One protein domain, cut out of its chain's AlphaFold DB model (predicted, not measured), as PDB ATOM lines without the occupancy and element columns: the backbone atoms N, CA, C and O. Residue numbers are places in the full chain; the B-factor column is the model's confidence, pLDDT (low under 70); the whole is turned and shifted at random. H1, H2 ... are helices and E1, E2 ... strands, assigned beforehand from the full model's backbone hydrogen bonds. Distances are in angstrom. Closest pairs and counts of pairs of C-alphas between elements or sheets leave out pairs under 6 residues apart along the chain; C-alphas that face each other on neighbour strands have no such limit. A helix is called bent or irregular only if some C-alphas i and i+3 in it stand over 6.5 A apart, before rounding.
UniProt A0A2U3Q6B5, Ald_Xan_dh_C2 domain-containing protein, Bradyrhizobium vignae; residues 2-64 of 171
ATOM      1  N   PHE A   2     -17.393  58.359  29.439       37.72
ATOM      2  CA  PHE A   2     -17.791  57.717  28.165       37.72
ATOM      3  C   PHE A   2     -17.697  56.171  28.156       37.72
ATOM      4  O   PHE A   2     -18.572  55.478  27.646       37.72
ATOM      5  N   LEU A   3     -16.677  55.606  28.813       44.41
ATOM      6  CA  LEU A   3     -16.464  54.150  28.891       44.41
ATOM      7  C   LEU A   3     -17.559  53.396  29.675       44.41
ATOM      8  O   LEU A   3     -17.836  52.238  29.373       44.41
ATOM      9  N   ARG A   4     -18.222  54.042  30.648       44.75
ATOM     10  CA  ARG A   4     -19.349  53.435  31.386       44.75
ATOM     11  C   ARG A   4     -20.649  53.448  30.576       44.75
ATOM     12  O   ARG A   4     -21.442  52.525  30.717       44.75
ATOM     13  N   TRP A   5     -20.829  54.425  29.687       39.12
ATOM     14  CA  TRP A   5     -21.971  54.483  28.766       39.12
ATOM     15  C   TRP A   5     -21.958  53.329  27.755       39.12
ATOM     16  O   TRP A   5     -22.976  52.662  27.572       39.12
ATOM     17  N   ILE A   6     -20.785  53.004  27.200       51.62
ATOM     18  CA  ILE A   6     -20.587  51.831  26.324       51.62
ATOM     19  C   ILE A   6     -20.931  50.526  27.062       51.62
ATOM     20  O   ILE A   6     -21.528  49.617  26.488       51.62
ATOM     21  N   TYR A   7     -20.612  50.447  28.356       47.66
ATOM     22  CA  TYR A   7     -20.898  49.273  29.184       47.66
ATOM     23  C   TYR A   7     -22.398  49.054  29.440       47.66
ATOM     24  O   TYR A   7     -22.817  47.923  29.669       47.66
ATOM     25  N   ILE A   8     -23.212  50.112  29.390       45.22
ATOM     26  CA  ILE A   8     -24.658  50.054  29.662       45.22
ATOM     27  C   ILE A   8     -25.465  49.913  28.369       45.22
ATOM     28  O   ILE A   8     -26.451  49.179  28.356       45.22
ATOM     29  N   PHE A   9     -25.009  50.503  27.256       50.34
ATOM     30  CA  PHE A   9     -25.522  50.140  25.928       50.34
ATOM     31  C   PHE A   9     -25.403  48.624  25.712       50.34
ATOM     32  O   PHE A   9     -26.331  47.996  25.219       50.34
ATOM     33  N   ARG A  10     -24.339  48.009  26.249       51.41
ATOM     34  CA  ARG A  10     -24.150  46.554  26.345       51.41
ATOM     35  C   ARG A  10     -25.287  45.786  27.036       51.41
ATOM     36  O   ARG A  10     -25.367  44.588  26.848       51.41
ATOM     37  N   GLN A  11     -26.152  46.399  27.840       47.78
ATOM     38  CA  GLN A  11     -27.273  45.677  28.463       47.78
ATOM     39  C   GLN A  11     -28.508  45.612  27.554       47.78
ATOM     40  O   GLN A  11     -29.131  44.558  27.469       47.78
ATOM     41  N   ARG A  12     -28.834  46.689  26.819       51.31
ATOM     42  CA  ARG A  12     -29.944  46.681  25.839       51.31
ATOM     43  C   ARG A  12     -29.544  46.095  24.487       51.31
ATOM     44  O   ARG A  12     -30.331  45.368  23.895       51.31
ATOM     45  N   PHE A  13     -28.287  46.276  24.078       51.81
ATOM     46  CA  PHE A  13     -27.678  45.607  22.921       51.81
ATOM     47  C   PHE A  13     -27.771  44.070  22.996       51.81
ATOM     48  O   PHE A  13     -27.640  43.387  21.988       51.81
ATOM     49  N   PHE A  14     -28.020  43.518  24.186       52.00
ATOM     50  CA  PHE A  14     -28.016  42.083  24.462       52.00
ATOM     51  C   PHE A  14     -29.394  41.466  24.681       52.00
ATOM     52  O   PHE A  14     -29.515  40.243  24.653       52.00
ATOM     53  N   LEU A  15     -30.438  42.285  24.831       48.41
ATOM     54  CA  LEU A  15     -31.820  41.799  24.826       48.41
ATOM     55  C   LEU A  15     -32.258  41.363  23.419       48.41
ATOM     56  O   LEU A  15     -33.087  40.473  23.294       48.41
ATOM     57  N   ALA A  16     -31.604  41.856  22.361       46.66
ATOM     58  CA  ALA A  16     -31.777  41.352  20.996       46.66
ATOM     59  C   ALA A  16     -31.160  39.948  20.755       46.66
ATOM     60  O   ALA A  16     -31.372  39.358  19.698       46.66
ATOM     61  N   PHE A  17     -30.410  39.376  21.712       53.69
ATOM     62  CA  PHE A  17     -29.544  38.206  21.477       53.69
ATOM     63  C   PHE A  17     -30.065  36.836  21.939       53.69
ATOM     64  O   PHE A  17     -29.304  35.866  21.936       53.69
ATOM     65  N   VAL A  18     -31.354  36.674  22.247       49.97
ATOM     66  CA  VAL A  18     -31.895  35.321  22.524       49.97
ATOM     67  C   VAL A  18     -32.197  34.529  21.241       49.97
ATOM     68  O   VAL A  18     -32.335  33.311  21.305       49.97
ATOM     69  N   ASN A  19     -32.151  35.148  20.054       46.84
ATOM     70  CA  ASN A  19     -32.368  34.414  18.799       46.84
ATOM     71  C   ASN A  19     -31.121  33.727  18.203       46.84
ATOM     72  O   ASN A  19     -31.216  33.116  17.144       46.84
ATOM     73  N   LEU A  20     -29.955  33.772  18.870       52.22
ATOM     74  CA  LEU A  20     -28.722  33.170  18.329       52.22
ATOM     75  C   LEU A  20     -27.995  32.178  19.252       52.22
ATOM     76  O   LEU A  20     -26.974  31.635  18.840       52.22
ATOM     77  N   ARG A  21     -28.491  31.914  20.475       56.88
ATOM     78  CA  ARG A  21     -27.879  30.964  21.440       56.88
ATOM     79  C   ARG A  21     -26.345  31.097  21.570       56.88
ATOM     80  O   ARG A  21     -25.658  30.094  21.732       56.88
ATOM     81  N   LEU A  22     -25.799  32.312  21.458       58.09
ATOM     82  CA  LEU A  22     -24.349  32.492  21.351       58.09
ATOM     83  C   LEU A  22     -23.644  32.297  22.691       58.09
ATOM     84  O   LEU A  22     -22.851  31.375  22.782       58.09
ATOM     85  N   ASN A  23     -23.891  33.165  23.681       61.34
ATOM     86  CA  ASN A  23     -23.264  33.140  25.011       61.34
ATOM     87  C   ASN A  23     -23.930  34.151  25.974       61.34
ATOM     88  O   ASN A  23     -24.805  34.922  25.573       61.34
ATOM     89  N   SER A  24     -23.484  34.177  27.237       69.06
ATOM     90  CA  SER A  24     -23.915  35.154  28.249       69.06
ATOM     91  C   SER A  24     -23.446  36.590  27.951       69.06
ATOM     92  O   SER A  24     -22.488  36.819  27.211       69.06
ATOM     93  N   ALA A  25     -24.072  37.591  28.586       66.81
ATOM     94  CA  ALA A  25     -23.729  39.002  28.369       66.81
ATOM     95  C   ALA A  25     -22.262  39.356  28.692       66.81
ATOM     96  O   ALA A  25     -21.688  40.309  28.156       66.81
ATOM     97  N   SER A  26     -21.637  38.589  29.585       73.62
ATOM     98  CA  SER A  26     -20.222  38.680  29.961       73.62
ATOM     99  C   SER A  26     -19.252  38.198  28.879       73.62
ATOM    100  O   SER A  26     -18.073  38.542  28.926       73.62
ATOM    101  N   GLU A  27     -19.733  37.434  27.902       81.94
ATOM    102  CA  GLU A  27     -18.931  36.682  26.930       81.94
ATOM    103  C   GLU A  27     -19.061  37.206  25.500       81.94
ATOM    104  O   GLU A  27     -18.622  36.561  24.553       81.94
ATOM    105  N   LEU A  28     -19.638  38.385  25.320       81.62
ATOM    106  CA  LEU A  28     -19.691  39.071  24.036       81.62
ATOM    107  C   LEU A  28     -19.145  40.495  24.218       81.62
ATOM    108  O   LEU A  28     -19.282  41.106  25.287       81.62
ATOM    109  N   ARG A  29     -18.535  41.045  23.170       84.56
ATOM    110  CA  ARG A  29     -18.050  42.430  23.138       84.56
ATOM    111  C   ARG A  29     -18.209  43.034  21.751       84.56
ATOM    112  O   ARG A  29     -18.224  42.318  20.759       84.56
ATOM    113  N   LEU A  30     -18.267  44.359  21.696       85.31
ATOM    114  CA  LEU A  30     -18.165  45.116  20.454       85.31
ATOM    115  C   LEU A  30     -16.719  45.556  20.235       85.31
ATOM    116  O   LEU A  30     -16.117  46.168  21.119       85.31
ATOM    117  N   ARG A  31     -16.174  45.275  19.052       87.81
ATOM    118  CA  ARG A  31     -14.840  45.713  18.638       87.81
ATOM    119  C   ARG A  31     -14.875  46.128  17.172       87.81
ATOM    120  O   ARG A  31     -15.304  45.359  16.326       87.81
ATOM    121  N   ALA A  32     -14.451  47.362  16.889       86.62
ATOM    122  CA  ALA A  32     -14.461  47.936  15.537       86.62
ATOM    123  C   ALA A  32     -15.816  47.785  14.804       86.62
ATOM    124  O   ALA A  32     -15.864  47.482  13.619       86.62
ATOM    125  N   GLY A  33     -16.929  47.955  15.528       85.56
ATOM    126  CA  GLY A  33     -18.283  47.827  14.973       85.56
ATOM    127  C   GLY A  33     -18.784  46.390  14.785       85.56
ATOM    128  O   GLY A  33     -19.939  46.222  14.409       85.56
ATOM    129  N   CYS A  34     -17.972  45.373  15.084       87.62
ATOM    130  CA  CYS A  34     -18.335  43.958  14.988       87.62
ATOM    131  C   CYS A  34     -18.540  43.340  16.376       87.62
ATOM    132  O   CYS A  34     -17.924  43.768  17.359       87.62
ATOM    133  N   VAL A  35     -19.402  42.331  16.462       86.44
ATOM    134  CA  VAL A  35     -19.622  41.540  17.672       86.44
ATOM    135  C   VAL A  35     -18.639  40.381  17.705       86.44
ATOM    136  O   VAL A  35     -18.629  39.529  16.827       86.44
ATOM    137  N   GLU A  36     -17.849  40.310  18.768       88.62
ATOM    138  CA  GLU A  36     -17.006  39.158  19.071       88.62
ATOM    139  C   GLU A  36     -17.607  38.383  20.251       88.62
ATOM    140  O   GLU A  36     -18.095  38.976  21.218       88.62
ATOM    141  N   ARG A  37     -17.534  37.053  20.194       86.62
ATOM    142  CA  ARG A  37     -17.950  36.118  21.243       86.62
ATOM    143  C   ARG A  37     -16.776  35.362  21.841       86.62
ATOM    144  O   ARG A  37     -15.797  35.079  21.158       86.62
ATOM    145  N   ARG A  38     -16.879  35.005  23.116       86.25
ATOM    146  CA  ARG A  38     -15.859  34.246  23.831       86.25
ATOM    147  C   ARG A  38     -16.161  32.752  23.761       86.25
ATOM    148  O   ARG A  38     -17.197  32.317  24.242       86.25
ATOM    149  N   LEU A  39     -15.261  31.968  23.178       84.44
ATOM    150  CA  LEU A  39     -15.347  30.506  23.104       84.44
ATOM    151  C   LEU A  39     -14.032  29.911  23.605       84.44
ATOM    152  O   LEU A  39     -12.964  30.302  23.140       84.44
ATOM    153  N   GLY A  40     -14.086  29.022  24.602       82.56
ATOM    154  CA  GLY A  40     -12.875  28.412  25.178       82.56
ATOM    155  C   GLY A  40     -11.859  29.433  25.717       82.56
ATOM    156  O   GLY A  40     -10.658  29.206  25.659       82.56
ATOM    157  N   GLY A  41     -12.329  30.597  26.178       84.38
ATOM    158  CA  GLY A  41     -11.480  31.691  26.660       84.38
ATOM    159  C   GLY A  41     -10.985  32.666  25.584       84.38
ATOM    160  O   GLY A  41     -10.545  33.759  25.952       84.38
ATOM    161  N   VAL A  42     -11.137  32.339  24.297       90.38
ATOM    162  CA  VAL A  42     -10.668  33.129  23.145       90.38
ATOM    163  C   VAL A  42     -11.805  33.960  22.546       90.38
ATOM    164  O   VAL A  42     -12.939  33.497  22.444       90.38
ATOM    165  N   TRP A  43     -11.508  35.196  22.140       90.19
ATOM    166  CA  TRP A  43     -12.451  36.055  21.418       90.19
ATOM    167  C   TRP A  43     -12.463  35.701  19.933       90.19
ATOM    168  O   TRP A  43     -11.418  35.702  19.289       90.19
ATOM    169  N   THR A  44     -13.643  35.403  19.406       89.69
ATOM    170  CA  THR A  44     -13.884  34.989  18.020       89.69
ATOM    171  C   THR A  44     -14.988  35.852  17.430       89.69
ATOM    172  O   THR A  44     -15.919  36.217  18.143       89.69
ATOM    173  N   ASP A  45     -14.917  36.167  16.142       89.12
ATOM    174  CA  ASP A  45     -15.982  36.894  15.452       89.12
ATOM    175  C   ASP A  45     -17.315  36.121  15.513       89.12
ATOM    176  O   ASP A  45     -17.361  34.897  15.340       89.12
ATOM    177  N   ALA A  46     -18.400  36.830  15.815       84.25
ATOM    178  CA  ALA A  46     -19.751  36.285  15.802       84.25
ATOM    179  C   ALA A  46     -20.423  36.397  14.421       84.25
ATOM    180  O   ALA A  46     -21.485  35.804  14.243       84.25
ATOM    181  N   GLY A  47     -19.816  37.118  13.469       86.31
ATOM    182  CA  GLY A  47     -20.344  37.340  12.121       86.31
ATOM    183  C   GLY A  47     -21.467  38.376  12.071       86.31
ATOM    184  O   GLY A  47     -22.316  38.310  11.188       86.31
ATOM    185  N   LEU A  48     -21.513  39.290  13.044       84.44
ATOM    186  CA  LEU A  48     -22.557  40.307  13.165       84.44
ATOM    187  C   LEU A  48     -21.947  41.676  13.411       84.44
ATOM    188  O   LEU A  48     -21.105  41.846  14.297       84.44
ATOM    189  N   SER A  49     -22.429  42.666  12.675       88.50
ATOM    190  CA  SER A  49     -22.098  44.065  12.891       88.50
ATOM    191  C   SER A  49     -23.132  44.766  13.774       88.50
ATOM    192  O   SER A  49     -24.275  44.335  13.936       88.50
ATOM    193  N   LEU A  50     -22.739  45.914  14.326       85.12
ATOM    194  CA  LEU A  50     -23.644  46.856  14.987       85.12
ATOM    195  C   LEU A  50     -24.800  47.277  14.060       85.12
ATOM    196  O   LEU A  50     -25.913  47.483  14.538       85.12
ATOM    197  N   ALA A  51     -24.552  47.369  12.750       88.12
ATOM    198  CA  ALA A  51     -25.574  47.709  11.765       88.12
ATOM    199  C   ALA A  51     -26.609  46.587  11.603       88.12
ATOM    200  O   ALA A  51     -27.803  46.876  11.601       88.12
ATOM    201  N   ASP A  52     -26.176  45.324  11.558       86.38
ATOM    202  CA  ASP A  52     -27.088  44.170  11.486       86.38
ATOM    203  C   ASP A  52     -28.004  44.115  12.712       86.38
ATOM    204  O   ASP A  52     -29.194  43.816  12.622       86.38
ATOM    205  N   ILE A  53     -27.459  44.471  13.873       80.94
ATOM    206  CA  ILE A  53     -28.201  44.475  15.136       80.94
ATOM    207  C   ILE A  53     -29.193  45.632  15.191       80.94
ATOM    208  O   ILE A  53     -30.332  45.435  15.610       80.94
ATOM    209  N   ALA A  54     -28.802  46.819  14.728       85.06
ATOM    210  CA  ALA A  54     -29.731  47.932  14.576       85.06
ATOM    211  C   ALA A  54     -30.852  47.593  13.578       85.06
ATOM    212  O   ALA A  54     -32.017  47.864  13.857       85.06
ATOM    213  N   HIS A  55     -30.524  46.946  12.457       85.81
ATOM    214  CA  HIS A  55     -31.505  46.511  11.465       85.81
ATOM    215  C   HIS A  55     -32.536  45.563  12.084       85.81
ATOM    216  O   HIS A  55     -33.733  45.813  11.975       85.81
ATOM    217  N   LEU A  56     -32.092  44.526  12.802       82.00
ATOM    218  CA  LEU A  56     -32.993  43.598  13.492       82.00
ATOM    219  C   LEU A  56     -33.868  44.305  14.536       82.00
ATOM    220  O   LEU A  56     -35.065  44.042  14.615       82.00
ATOM    221  N   ALA A  57     -33.284  45.221  15.313       82.00
ATOM    222  CA  ALA A  57     -33.987  45.935  16.373       82.00
ATOM    223  C   ALA A  57     -35.101  46.860  15.859       82.00
ATOM    224  O   ALA A  57     -36.134  46.980  16.517       82.00
ATOM    225  N   TYR A  58     -34.905  47.510  14.709       83.62
ATOM    226  CA  TYR A  58     -35.862  48.480  14.165       83.62
ATOM    227  C   TYR A  58     -36.775  47.917  13.074       83.62
ATOM    228  O   TYR A  58     -37.925  48.341  12.980       83.62
ATOM    229  N   LEU A  59     -36.277  47.007  12.235       86.12
ATOM    230  CA  LEU A  59     -36.945  46.604  10.991       86.12
ATOM    231  C   LEU A  59     -37.497  45.176  11.025       86.12
ATOM    232  O   LEU A  59     -38.416  44.884  10.268       86.12
ATOM    233  N   ASP A  60     -37.032  44.330  11.953       82.56
ATOM    234  CA  ASP A  60     -37.522  42.956  12.139       82.56
ATOM    235  C   ASP A  60     -38.025  42.669  13.585       82.56
ATOM    236  O   ASP A  60     -37.560  41.724  14.234       82.56
ATOM    237  N   PRO A  61     -39.029  43.405  14.119       69.69
ATOM    238  CA  PRO A  61     -39.521  43.214  15.493       69.69
ATOM    239  C   PRO A  61     -39.983  41.791  15.832       69.69
ATOM    240  O   PRO A  61     -39.861  41.352  16.970       69.69
ATOM    241  N   LEU A  62     -40.499  41.044  14.849       78.31
ATOM    242  CA  LEU A  62     -40.970  39.663  15.036       78.31
ATOM    243  C   LEU A  62     -39.830  38.665  15.284       78.31
ATOM    244  O   LEU A  62     -40.070  37.558  15.761       78.31
ATOM    245  N   ARG A  63     -38.589  39.044  14.956       74.81
ATOM    246  CA  ARG A  63     -37.384  38.261  15.251       74.81
ATOM    247  C   ARG A  63     -36.779  38.649  16.597       74.81
ATOM    248  O   ARG A  63     -35.751  38.086  16.975       74.81
ATOM    249  N   LEU A  64     -37.381  39.587  17.325       73.00
ATOM    250  CA  LEU A  64     -36.941  39.908  18.670       73.00
ATOM    251  C   LEU A  64     -37.441  38.856  19.665       73.00
ATOM    252  O   LEU A  64     -38.506  38.262  19.475       73.00
TER     253      LEU A  64
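This is residues 2 to 64 of the 171 residues of the protein "Ald_Xan_dh_C2 domain-containing protein" of Bradyrhizobium vignae (UniProt A0A2U3Q6B5). A small twisted sheet of three strands, E1, E2 and E3, makes one part of the model, and H3 leads away from it where E3 ends. H1 and the short H2 come before the sheet, and both H1 and H3 only graze it. The printed part has 63 residues with three named helices and three named strands, in the order H1 H2 E1 E2 E3 H3; the class is mixed, helices and strands. The sheet's order is E1 E2 E3, antiparallel throughout, a meander, each strand the antiparallel neighbour of the one before. The whole is compact, with a radius of gyration of the C-alphas of 11.6 A and spans of 33 by 28 by 19 A.

Find C-alpha 2 at (-17.791, 57.717, 28.165); from there H1 runs to residue 12, 16.6 A on. H2, residues 15 to 19, follows over 9.5 A; it is irregular, with 7.3 A between C-alphas 16 and 19. Look next for E1, residues 28 to 31, 9.8 A long, beginning at C-alpha 28 at (-19.691, 39.071, 24.036). E2 takes residues 34 to 39 over 16.0 A. E3, residues 42 to 49, covers 18.9 A and bends by 54 degrees at residue 46. H3, residues 50 to 59, spans 13.9 A and ends at C-alpha 59 at (-36.945, 46.604, 10.991).

Start at the sheet, which is only just strongly twisted, its C-alphas lying up to 4.3 A off the best plane. E1 and E2 form a hairpin, antiparallel at 141 degrees, with N 29 and O 36 at 2.9 A, within hydrogen-bond range. E2 and E3 form another at 146 degrees, where N 37 and O 44 are 2.7 A apart. E1 and E3 are edge strands. H3 grazes the sheet with residues 50 to 55; its closest C-alphas to E2 are those of Leu 50 and Cys 34, 6.0 A apart. H1 is only just on the sheet, with 5 pairs of C-alphas within 10 A, and grazes it with residues 6 to 10; H1 and E1 are near each other. H2 is not on the sheet. H2 and H3 only just touch, with 3 pairs of C-alphas within 8 A, the closest being Ala 16 and Ala 57 at 6.9 A. H1 and H2 meet only through their link, and H1 and H3 are apart. In H3 every O i to N i+4 pair is within hydrogen-bond range; H1 has 5 of 7, and H2 has 0 of 1, with 0 of 2 for O i to N i+3.

The C-alphas farthest apart are those of Gly 41 and Leu 59, 33.4 A. The printed part has no cut. No link is long; the one from H2 to E1, 8 residues, is short, and the others are tight. The mean pLDDT of the printed part is 71.5, and residues 2 to 25 and residue 61 are under 70.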